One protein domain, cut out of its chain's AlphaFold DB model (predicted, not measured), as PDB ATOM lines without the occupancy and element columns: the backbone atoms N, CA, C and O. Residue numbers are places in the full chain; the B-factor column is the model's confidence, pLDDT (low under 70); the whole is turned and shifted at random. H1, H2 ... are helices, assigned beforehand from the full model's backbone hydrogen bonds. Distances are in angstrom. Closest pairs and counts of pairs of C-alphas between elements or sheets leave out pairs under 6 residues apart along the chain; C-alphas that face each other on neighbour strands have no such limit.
ATOM      1  N   ASP A   2     197.366 166.422 144.953       62.81
ATOM      2  CA  ASP A   2     198.491 167.360 145.080       62.81
ATOM      3  C   ASP A   2     198.318 168.480 146.120       62.81
ATOM      4  O   ASP A   2     199.245 168.720 146.886       62.81
ATOM      5  N   ASP A   3     197.144 169.119 146.227       74.62
ATOM      6  CA  ASP A   3     196.933 170.210 147.200       74.62
ATOM      7  C   ASP A   3     197.176 169.785 148.655       74.62
ATOM      8  O   ASP A   3     197.729 170.541 149.447       74.62
ATOM      9  N   LEU A   4     196.781 168.561 149.017       80.75
ATOM     10  CA  LEU A   4     196.903 168.057 150.386       80.75
ATOM     11  C   LEU A   4     198.359 167.742 150.737       80.75
ATOM     12  O   LEU A   4     198.828 168.116 151.808       80.75
ATOM     13  N   LEU A   5     199.079 167.103 149.811       81.25
ATOM     14  CA  LEU A   5     200.508 166.826 149.950       81.25
ATOM     15  C   LEU A   5     201.305 168.132 150.068       81.25
ATOM     16  O   LEU A   5     202.203 168.242 150.900       81.25
ATOM     17  N   GLN A   6     200.938 169.145 149.281       82.88
ATOM     18  CA  GLN A   6     201.560 170.462 149.334       82.88
ATOM     19  C   GLN A   6     201.284 171.183 150.663       82.88
ATOM     20  O   GLN A   6     202.196 171.799 151.216       82.88
ATOM     21  N   ASP A   7     200.068 171.078 151.204       85.62
ATOM     22  CA  ASP A   7     199.699 171.651 152.508       85.62
ATOM     23  C   ASP A   7     200.489 170.989 153.654       85.62
ATOM     24  O   ASP A   7     201.052 171.678 154.507       85.62
ATOM     25  N   ILE A   8     200.618 169.655 153.620       85.25
ATOM     26  CA  ILE A   8     201.437 168.874 154.561       85.25
ATOM     27  C   ILE A   8     202.904 169.297 154.467       85.25
ATOM     28  O   ILE A   8     203.517 169.635 155.478       85.25
ATOM     29  N   TYR A   9     203.457 169.350 153.256       84.06
ATOM     30  CA  TYR A   9     204.843 169.748 153.024       84.06
ATOM     31  C   TYR A   9     205.131 171.172 153.523       84.06
ATOM     32  O   TYR A   9     206.155 171.416 154.164       84.06
ATOM     33  N   LEU A  10     204.217 172.120 153.286       86.81
ATOM     34  CA  LEU A  10     204.334 173.486 153.798       86.81
ATOM     35  C   LEU A  10     204.334 173.527 155.328       86.81
ATOM     36  O   LEU A  10     205.124 174.270 155.914       86.81
ATOM     37  N   LEU A  11     203.483 172.729 155.980       89.00
ATOM     38  CA  LEU A  11     203.421 172.663 157.439       89.00
ATOM     39  C   LEU A  11     204.701 172.061 158.033       89.00
ATOM     40  O   LEU A  11     205.254 172.618 158.981       89.00
ATOM     41  N   VAL A  12     205.202 170.978 157.437       87.62
ATOM     42  CA  VAL A  12     206.465 170.331 157.817       87.62
ATOM     43  C   VAL A  12     207.626 171.310 157.675       87.62
ATOM     44  O   VAL A  12     208.381 171.518 158.621       87.62
ATOM     45  N   LYS A  13     207.728 172.001 156.534       82.81
ATOM     46  CA  LYS A  13     208.782 172.994 156.288       82.81
ATOM     47  C   LYS A  13     208.716 174.159 157.276       82.81
ATOM     48  O   LYS A  13     209.747 174.660 157.724       82.81
ATOM     49  N   LYS A  14     207.504 174.575 157.652       88.00
ATOM     50  CA  LYS A  14     207.296 175.595 158.679       88.00
ATOM     51  C   LYS A  14     207.761 175.104 160.055       88.00
ATOM     52  O   LYS A  14     208.521 175.816 160.703       88.00
ATOM     53  N   LYS A  15     207.392 173.881 160.458       85.44
ATOM     54  CA  LYS A  15     207.860 173.250 161.706       85.44
ATOM     55  C   LYS A  15     209.383 173.138 161.751       85.44
ATOM     56  O   LYS A  15     209.969 173.525 162.754       85.44
ATOM     57  N   MET A  16     210.021 172.691 160.667       84.44
ATOM     58  CA  MET A  16     211.483 172.643 160.565       84.44
ATOM     59  C   MET A  16     212.118 174.017 160.782       84.44
ATOM     60  O   MET A  16     213.088 174.138 161.523       84.44
ATOM     61  N   HIS A  17     211.558 175.058 160.162       82.19
ATOM     62  CA  HIS A  17     212.081 176.411 160.290       82.19
ATOM     63  C   HIS A  17     211.874 176.997 161.696       82.19
ATOM     64  O   HIS A  17     212.768 177.658 162.217       82.19
ATOM     65  N   GLU A  18     210.721 176.738 162.321       85.50
ATOM     66  CA  GLU A  18     210.396 177.216 163.674       85.50
ATOM     67  C   GLU A  18     211.166 176.465 164.772       85.50
ATOM     68  O   GLU A  18     211.580 177.078 165.755       85.50
ATOM     69  N   GLN A  19     211.364 175.152 164.615       79.81
ATOM     70  CA  GLN A  19     212.006 174.287 165.614       79.81
ATOM     71  C   GLN A  19     213.503 174.063 165.355       79.81
ATOM     72  O   GLN A  19     214.204 173.550 166.222       79.81
ATOM     73  N   GLY A  20     214.008 174.467 164.187       78.00
ATOM     74  CA  GLY A  20     215.421 174.356 163.825       78.00
ATOM     75  C   GLY A  20     215.895 172.927 163.543       78.00
ATOM     76  O   GLY A  20     217.082 172.656 163.687       78.00
ATOM     77  N   GLY A  21     214.994 172.018 163.161       77.94
ATOM     78  CA  GLY A  21     215.328 170.633 162.821       77.94
ATOM     79  C   GLY A  21     215.525 170.463 161.318       77.94
ATOM     80  O   GLY A  21     214.540 170.275 160.609       77.94
ATOM     81  N   TYR A  22     216.774 170.531 160.845       77.00
ATOM     82  CA  TYR A  22     217.154 170.330 159.435       77.00
ATOM     83  C   TYR A  22     217.783 168.955 159.174       77.00
ATOM     84  O   TYR A  22     218.454 168.752 158.168       77.00
ATOM     85  N   ASP A  23     217.543 168.007 160.073       82.31
ATOM     86  CA  ASP A  23     218.009 166.632 159.964       82.31
ATOM     87  C   ASP A  23     216.904 165.720 159.437       82.31
ATOM     88  O   ASP A  23     215.712 165.949 159.666       82.31
ATOM     89  N   ARG A  24     217.308 164.625 158.787       81.62
ATOM     90  CA  ARG A  24     216.383 163.623 158.235       81.62
ATOM     91  C   ARG A  24     215.438 163.060 159.290       81.62
ATOM     92  O   ARG A  24     214.263 162.851 159.012       81.62
ATOM     93  N   GLU A  25     215.956 162.805 160.487       84.94
ATOM     94  CA  GLU A  25     215.172 162.268 161.600       84.94
ATOM     95  C   GLU A  25     214.096 163.263 162.046       84.94
ATOM     96  O   GLU A  25     212.932 162.886 162.158       84.94
ATOM     97  N   ALA A  26     214.456 164.543 162.188       87.69
ATOM     98  CA  ALA A  26     213.514 165.602 162.543       87.69
ATOM     99  C   ALA A  26     212.462 165.818 161.443       87.69
ATOM    100  O   ALA A  26     211.276 165.922 161.733       87.69
ATOM    101  N   TYR A  27     212.871 165.827 160.170       85.75
ATOM    102  CA  TYR A  27     211.941 165.928 159.045       85.75
ATOM    103  C   TYR A  27     210.915 164.790 159.047       85.75
ATOM    104  O   TYR A  27     209.719 165.049 158.932       85.75
ATOM    105  N   LEU A  28     211.370 163.543 159.194       86.19
ATOM    106  CA  LEU A  28     210.482 162.382 159.228       86.19
ATOM    107  C   LEU A  28     209.529 162.436 160.426       86.19
ATOM    108  O   LEU A  28     208.353 162.125 160.260       86.19
ATOM    109  N   GLU A  29     210.001 162.885 161.591       89.12
ATOM    110  CA  GLU A  29     209.157 163.094 162.772       89.12
ATOM    111  C   GLU A  29     208.077 164.154 162.513       89.12
ATOM    112  O   GLU A  29     206.894 163.903 162.739       89.12
ATOM    113  N   PHE A  30     208.445 165.301 161.934       89.94
ATOM    114  CA  PHE A  30     207.479 166.344 161.582       89.94
ATOM    115  C   PHE A  30     206.471 165.882 160.526       89.94
ATOM    116  O   PHE A  30     205.311 166.301 160.572       89.94
ATOM    117  N   VAL A  31     206.895 165.052 159.568       89.31
ATOM    118  CA  VAL A  31     206.015 164.443 158.561       89.31
ATOM    119  C   VAL A  31     204.999 163.525 159.231       89.31
ATOM    120  O   VAL A  31     203.808 163.701 158.988       89.31
ATOM    121  N   ASP A  32     205.442 162.602 160.086       88.19
ATOM    122  CA  ASP A  32     204.566 161.666 160.801       88.19
ATOM    123  C   ASP A  32     203.562 162.422 161.693       88.19
ATOM    124  O   ASP A  32     202.355 162.219 161.569       88.19
ATOM    125  N   GLU A  33     204.028 163.398 162.484       89.56
ATOM    126  CA  GLU A  33     203.153 164.258 163.298       89.56
ATOM    127  C   GLU A  33     202.114 165.006 162.452       89.56
ATOM    128  O   GLU A  33     200.961 165.190 162.851       89.56
ATOM    129  N   THR A  34     202.529 165.514 161.289       89.81
ATOM    130  CA  THR A  34     201.630 166.269 160.416       89.81
ATOM    131  C   THR A  34     200.600 165.338 159.794       89.81
ATOM    132  O   THR A  34     199.414 165.658 159.791       89.81
ATOM    133  N   LEU A  35     201.018 164.173 159.303       87.88
ATOM    134  CA  LEU A  35     200.118 163.176 158.738       87.88
ATOM    135  C   LEU A  35     199.075 162.719 159.763       87.88
ATOM    136  O   LEU A  35     197.884 162.726 159.444       87.88
ATOM    137  N   GLU A  36     199.491 162.424 160.996       88.06
ATOM    138  CA  GLU A  36     198.588 162.062 162.092       88.06
ATOM    139  C   GLU A  36     197.567 163.176 162.368       88.06
ATOM    140  O   GLU A  36     196.363 162.920 162.407       88.06
ATOM    141  N   TYR A  37     198.002 164.439 162.412       87.75
ATOM    142  CA  TYR A  37     197.096 165.578 162.574       87.75
ATOM    143  C   TYR A  37     196.034 165.667 161.460       87.75
ATOM    144  O   TYR A  37     194.865 165.967 161.723       87.75
ATOM    145  N   PHE A  38     196.401 165.420 160.199       85.81
ATOM    146  CA  PHE A  38     195.440 165.436 159.089       85.81
ATOM    147  C   PHE A  38     194.487 164.232 159.117       85.81
ATOM    148  O   PHE A  38     193.308 164.392 158.775       85.81
ATOM    149  N   VAL A  39     194.963 163.066 159.561       86.94
ATOM    150  CA  VAL A  39     194.139 161.875 159.819       86.94
ATOM    151  C   VAL A  39     193.117 162.165 160.921       86.94
ATOM    152  O   VAL A  39     191.920 161.979 160.709       86.94
ATOM    153  N   GLU A  40     193.542 162.713 162.062       87.50
ATOM    154  CA  GLU A  40     192.651 163.071 163.178       87.50
ATOM    155  C   GLU A  40     191.593 164.109 162.780       87.50
ATOM    156  O   GLU A  40     190.463 164.106 163.275       87.50
ATOM    157  N   LYS A  41     191.934 165.007 161.850       86.19
ATOM    158  CA  LYS A  41     190.997 165.984 161.280       86.19
ATOM    159  C   LYS A  41     190.011 165.381 160.277       86.19
ATOM    160  O   LYS A  41     189.134 166.111 159.812       86.19
ATOM    161  N   GLY A  42     190.149 164.103 159.923       83.81
ATOM    162  CA  GLY A  42     189.355 163.439 158.889       83.81
ATOM    163  C   GLY A  42     189.631 163.978 157.483       83.81
ATOM    164  O   GLY A  42     188.766 163.900 156.614       83.81
ATOM    165  N   LYS A  43     190.801 164.596 157.276       81.88
ATOM    166  CA  LYS A  43     191.259 165.083 155.965       81.88
ATOM    167  C   LYS A  43     192.124 164.059 155.229       81.88
ATOM    168  O   LYS A  43     192.289 164.192 154.019       81.88
ATOM    169  N   LEU A  44     192.671 163.084 155.951       78.44
ATOM    170  CA  LEU A  44     193.412 161.947 155.416       78.44
ATOM    171  C   LEU A  44     192.750 160.637 155.839       78.44
ATOM    172  O   LEU A  44     192.254 160.527 156.959       78.44
ATOM    173  N   ASP A  45     192.838 159.637 154.968       79.31
ATOM    174  CA  ASP A  45     192.564 158.250 155.332       79.31
ATOM    175  C   ASP A  45     193.846 157.612 155.894       79.31
ATOM    176  O   ASP A  45     194.867 157.656 155.201       79.31
ATOM    177  N   PRO A  46     193.803 157.019 157.104       74.00
ATOM    178  CA  PRO A  46     194.978 156.477 157.790       74.00
ATOM    179  C   PRO A  46     195.611 155.262 157.099       74.00
ATOM    180  O   PRO A  46     196.781 154.976 157.347       74.00
ATOM    181  N   ASP A  47     194.859 154.555 156.257       67.31
ATOM    182  CA  ASP A  47     195.264 153.257 155.705       67.31
ATOM    183  C   ASP A  47     196.027 153.391 154.375       67.31
ATOM    184  O   ASP A  47     197.095 152.818 154.212       67.31
ATOM    185  N   ASP A  48     195.519 154.188 153.428       65.12
ATOM    186  CA  ASP A  48     196.022 154.183 152.039       65.12
ATOM    187  C   ASP A  48     196.791 155.471 151.684       65.12
ATOM    188  O   ASP A  48     197.809 155.459 150.991       65.12
ATOM    189  N   ASN A  49     196.345 156.617 152.211       73.88
ATOM    190  CA  ASN A  49     196.927 157.917 151.870       73.88
ATOM    191  C   ASN A  49     198.200 158.222 152.668       73.88
ATOM    192  O   ASN A  49     199.129 158.822 152.134       73.88
ATOM    193  N   THR A  50     198.270 157.806 153.930       79.75
ATOM    194  CA  THR A  50     199.384 158.106 154.845       79.75
ATOM    195  C   THR A  50     200.686 157.438 154.417       79.75
ATOM    196  O   THR A  50     201.717 158.105 154.356       79.75
ATOM    197  N   GLU A  51     200.654 156.148 154.063       82.06
ATOM    198  CA  GLU A  51     201.847 155.420 153.599       82.06
ATOM    199  C   GLU A  51     202.372 155.968 152.267       82.06
ATOM    200  O   GLU A  51     203.582 156.168 152.098       82.06
ATOM    201  N   PHE A  52     201.464 156.287 151.339       83.75
ATOM    202  CA  PHE A  52     201.815 156.902 150.062       83.75
ATOM    203  C   PHE A  52     202.459 158.281 150.258       83.75
ATOM    204  O   PHE A  52     203.525 158.560 149.706       83.75
ATOM    205  N   MET A  53     201.853 159.136 151.088       83.56
ATOM    206  CA  MET A  53     202.367 160.480 151.355       83.56
ATOM    207  C   MET A  53     203.694 160.453 152.104       83.56
ATOM    208  O   MET A  53     204.586 161.228 151.770       83.56
ATOM    209  N   ARG A  54     203.860 159.546 153.071       84.31
ATOM    210  CA  ARG A  54     205.126 159.359 153.789       84.31
ATOM    211  C   ARG A  54     206.250 158.968 152.836       84.31
ATOM    212  O   ARG A  54     207.337 159.527 152.928       84.31
ATOM    213  N   THR A  55     205.972 158.060 151.901       86.06
ATOM    214  CA  THR A  55     206.943 157.637 150.882       86.06
ATOM    215  C   THR A  55     207.332 158.807 149.978       86.06
ATOM    216  O   THR A  55     208.514 159.113 149.860       86.06
ATOM    217  N   GLN A  56     206.353 159.540 149.437       86.19
ATOM    218  CA  GLN A  56     206.613 160.720 148.603       86.19
ATOM    219  C   GLN A  56     207.392 161.815 149.343       86.19
ATOM    220  O   GLN A  56     208.327 162.397 148.796       86.19
ATOM    221  N   LEU A  57     207.032 162.099 150.596       83.94
ATOM    222  CA  LEU A  57     207.711 163.102 151.416       83.94
ATOM    223  C   LEU A  57     209.134 162.667 151.771       83.94
ATOM    224  O   LEU A  57     210.023 163.518 151.807       83.94
ATOM    225  N   ALA A  58     209.368 161.374 152.005       83.25
ATOM    226  CA  ALA A  58     210.701 160.827 152.227       83.25
ATOM    227  C   ALA A  58     211.575 160.915 150.965       83.25
ATOM    228  O   ALA A  58     212.731 161.310 151.068       83.25
ATOM    229  N   GLU A  59     211.028 160.642 149.777       84.69
ATOM    230  CA  GLU A  59     211.747 160.843 148.511       84.69
ATOM    231  C   GLU A  59     212.056 162.332 148.267       84.69
ATOM    232  O   GLU A  59     213.170 162.689 147.883       84.69
ATOM    233  N   MET A  60     211.113 163.236 148.571       80.56
ATOM    234  CA  MET A  60     211.356 164.686 148.511       80.56
ATOM    235  C   MET A  60     212.450 165.141 149.482       80.56
ATOM    236  O   MET A  60     213.151 166.109 149.183       80.56
ATOM    237  N   TRP A  61     212.608 164.471 150.629       81.81
ATOM    238  CA  TRP A  61     213.716 164.738 151.542       81.81
ATOM    239  C   TRP A  61     215.058 164.396 150.918       81.81
ATOM    240  O   TRP A  61     215.972 165.201 151.026       81.81
ATOM    241  N   GLU A  62     215.195 163.239 150.269       79.00
ATOM    242  CA  GLU A  62     216.470 162.846 149.657       79.00
ATOM    243  C   GLU A  62     216.904 163.861 148.597       79.00
ATOM    244  O   GLU A  62     218.037 164.327 148.634       79.00
ATOM    245  N   VAL A  63     215.973 164.321 147.756       76.19
ATOM    246  CA  VAL A  63     216.240 165.374 146.763       76.19
ATOM    247  C   VAL A  63     216.595 166.712 147.427       76.19
ATOM    248  O   VAL A  63     217.498 167.418 146.980       76.19
TER     249      VAL A  63
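This is residues 2 to 63 of the 80 residues of an uncharacterized protein of Candidatus Falkowbacteria bacterium CG10_big_fil_rev_8_21_14_0_10_37_14 (UniProt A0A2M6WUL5). The longest helix, H1, crosses H2 steeply, and H2 folds back into H3 as a helical hairpin. The three helix centres make a triangle, with H1 and H3 near each other by their first turns and splaying apart. The printed part has 62 residues, with three named helices in the order H1, H2, H3 along the chain and no named strand; its class is all helix, and it is compact, with a radius of gyration of the C-alphas of 10.9 A and spans of 29 by 21 by 19 A.

H1, residues 2 to 19, is 25.5 A long from C-alpha 2 at (198.491, 167.360, 145.080). H2, residues 24 to 40, is 24.2 A long. H3, residues 49 to 63, is 21.3 A long, to C-alpha 63 at (216.240, 165.374, 146.763).

H1 touches H2 with residues 8 to 16 alone, at a steep tilt of 53 degrees, opposite ways; the closest C-alphas, of Val 12 and Phe 30, are 5.6 A apart. H2 and H3 touch as a hairpin, at a shallow tilt of 25 degrees, with the closest C-alphas, of Leu 35 and Thr 50, 6.4 A apart. H1 and H3 are close but not clearly touching, their closest C-alphas, of Leu 5 and Met 53, 6.8 A apart. In H1, H2 and H3 every O i to N i+4 pair is within hydrogen-bond range.

The farthest C-alphas, of Gly 20 and Asp 48, are 30.4 A apart. The printed part has no cut and no long link. Residues 2, 47 and 48 have pLDDT under 70.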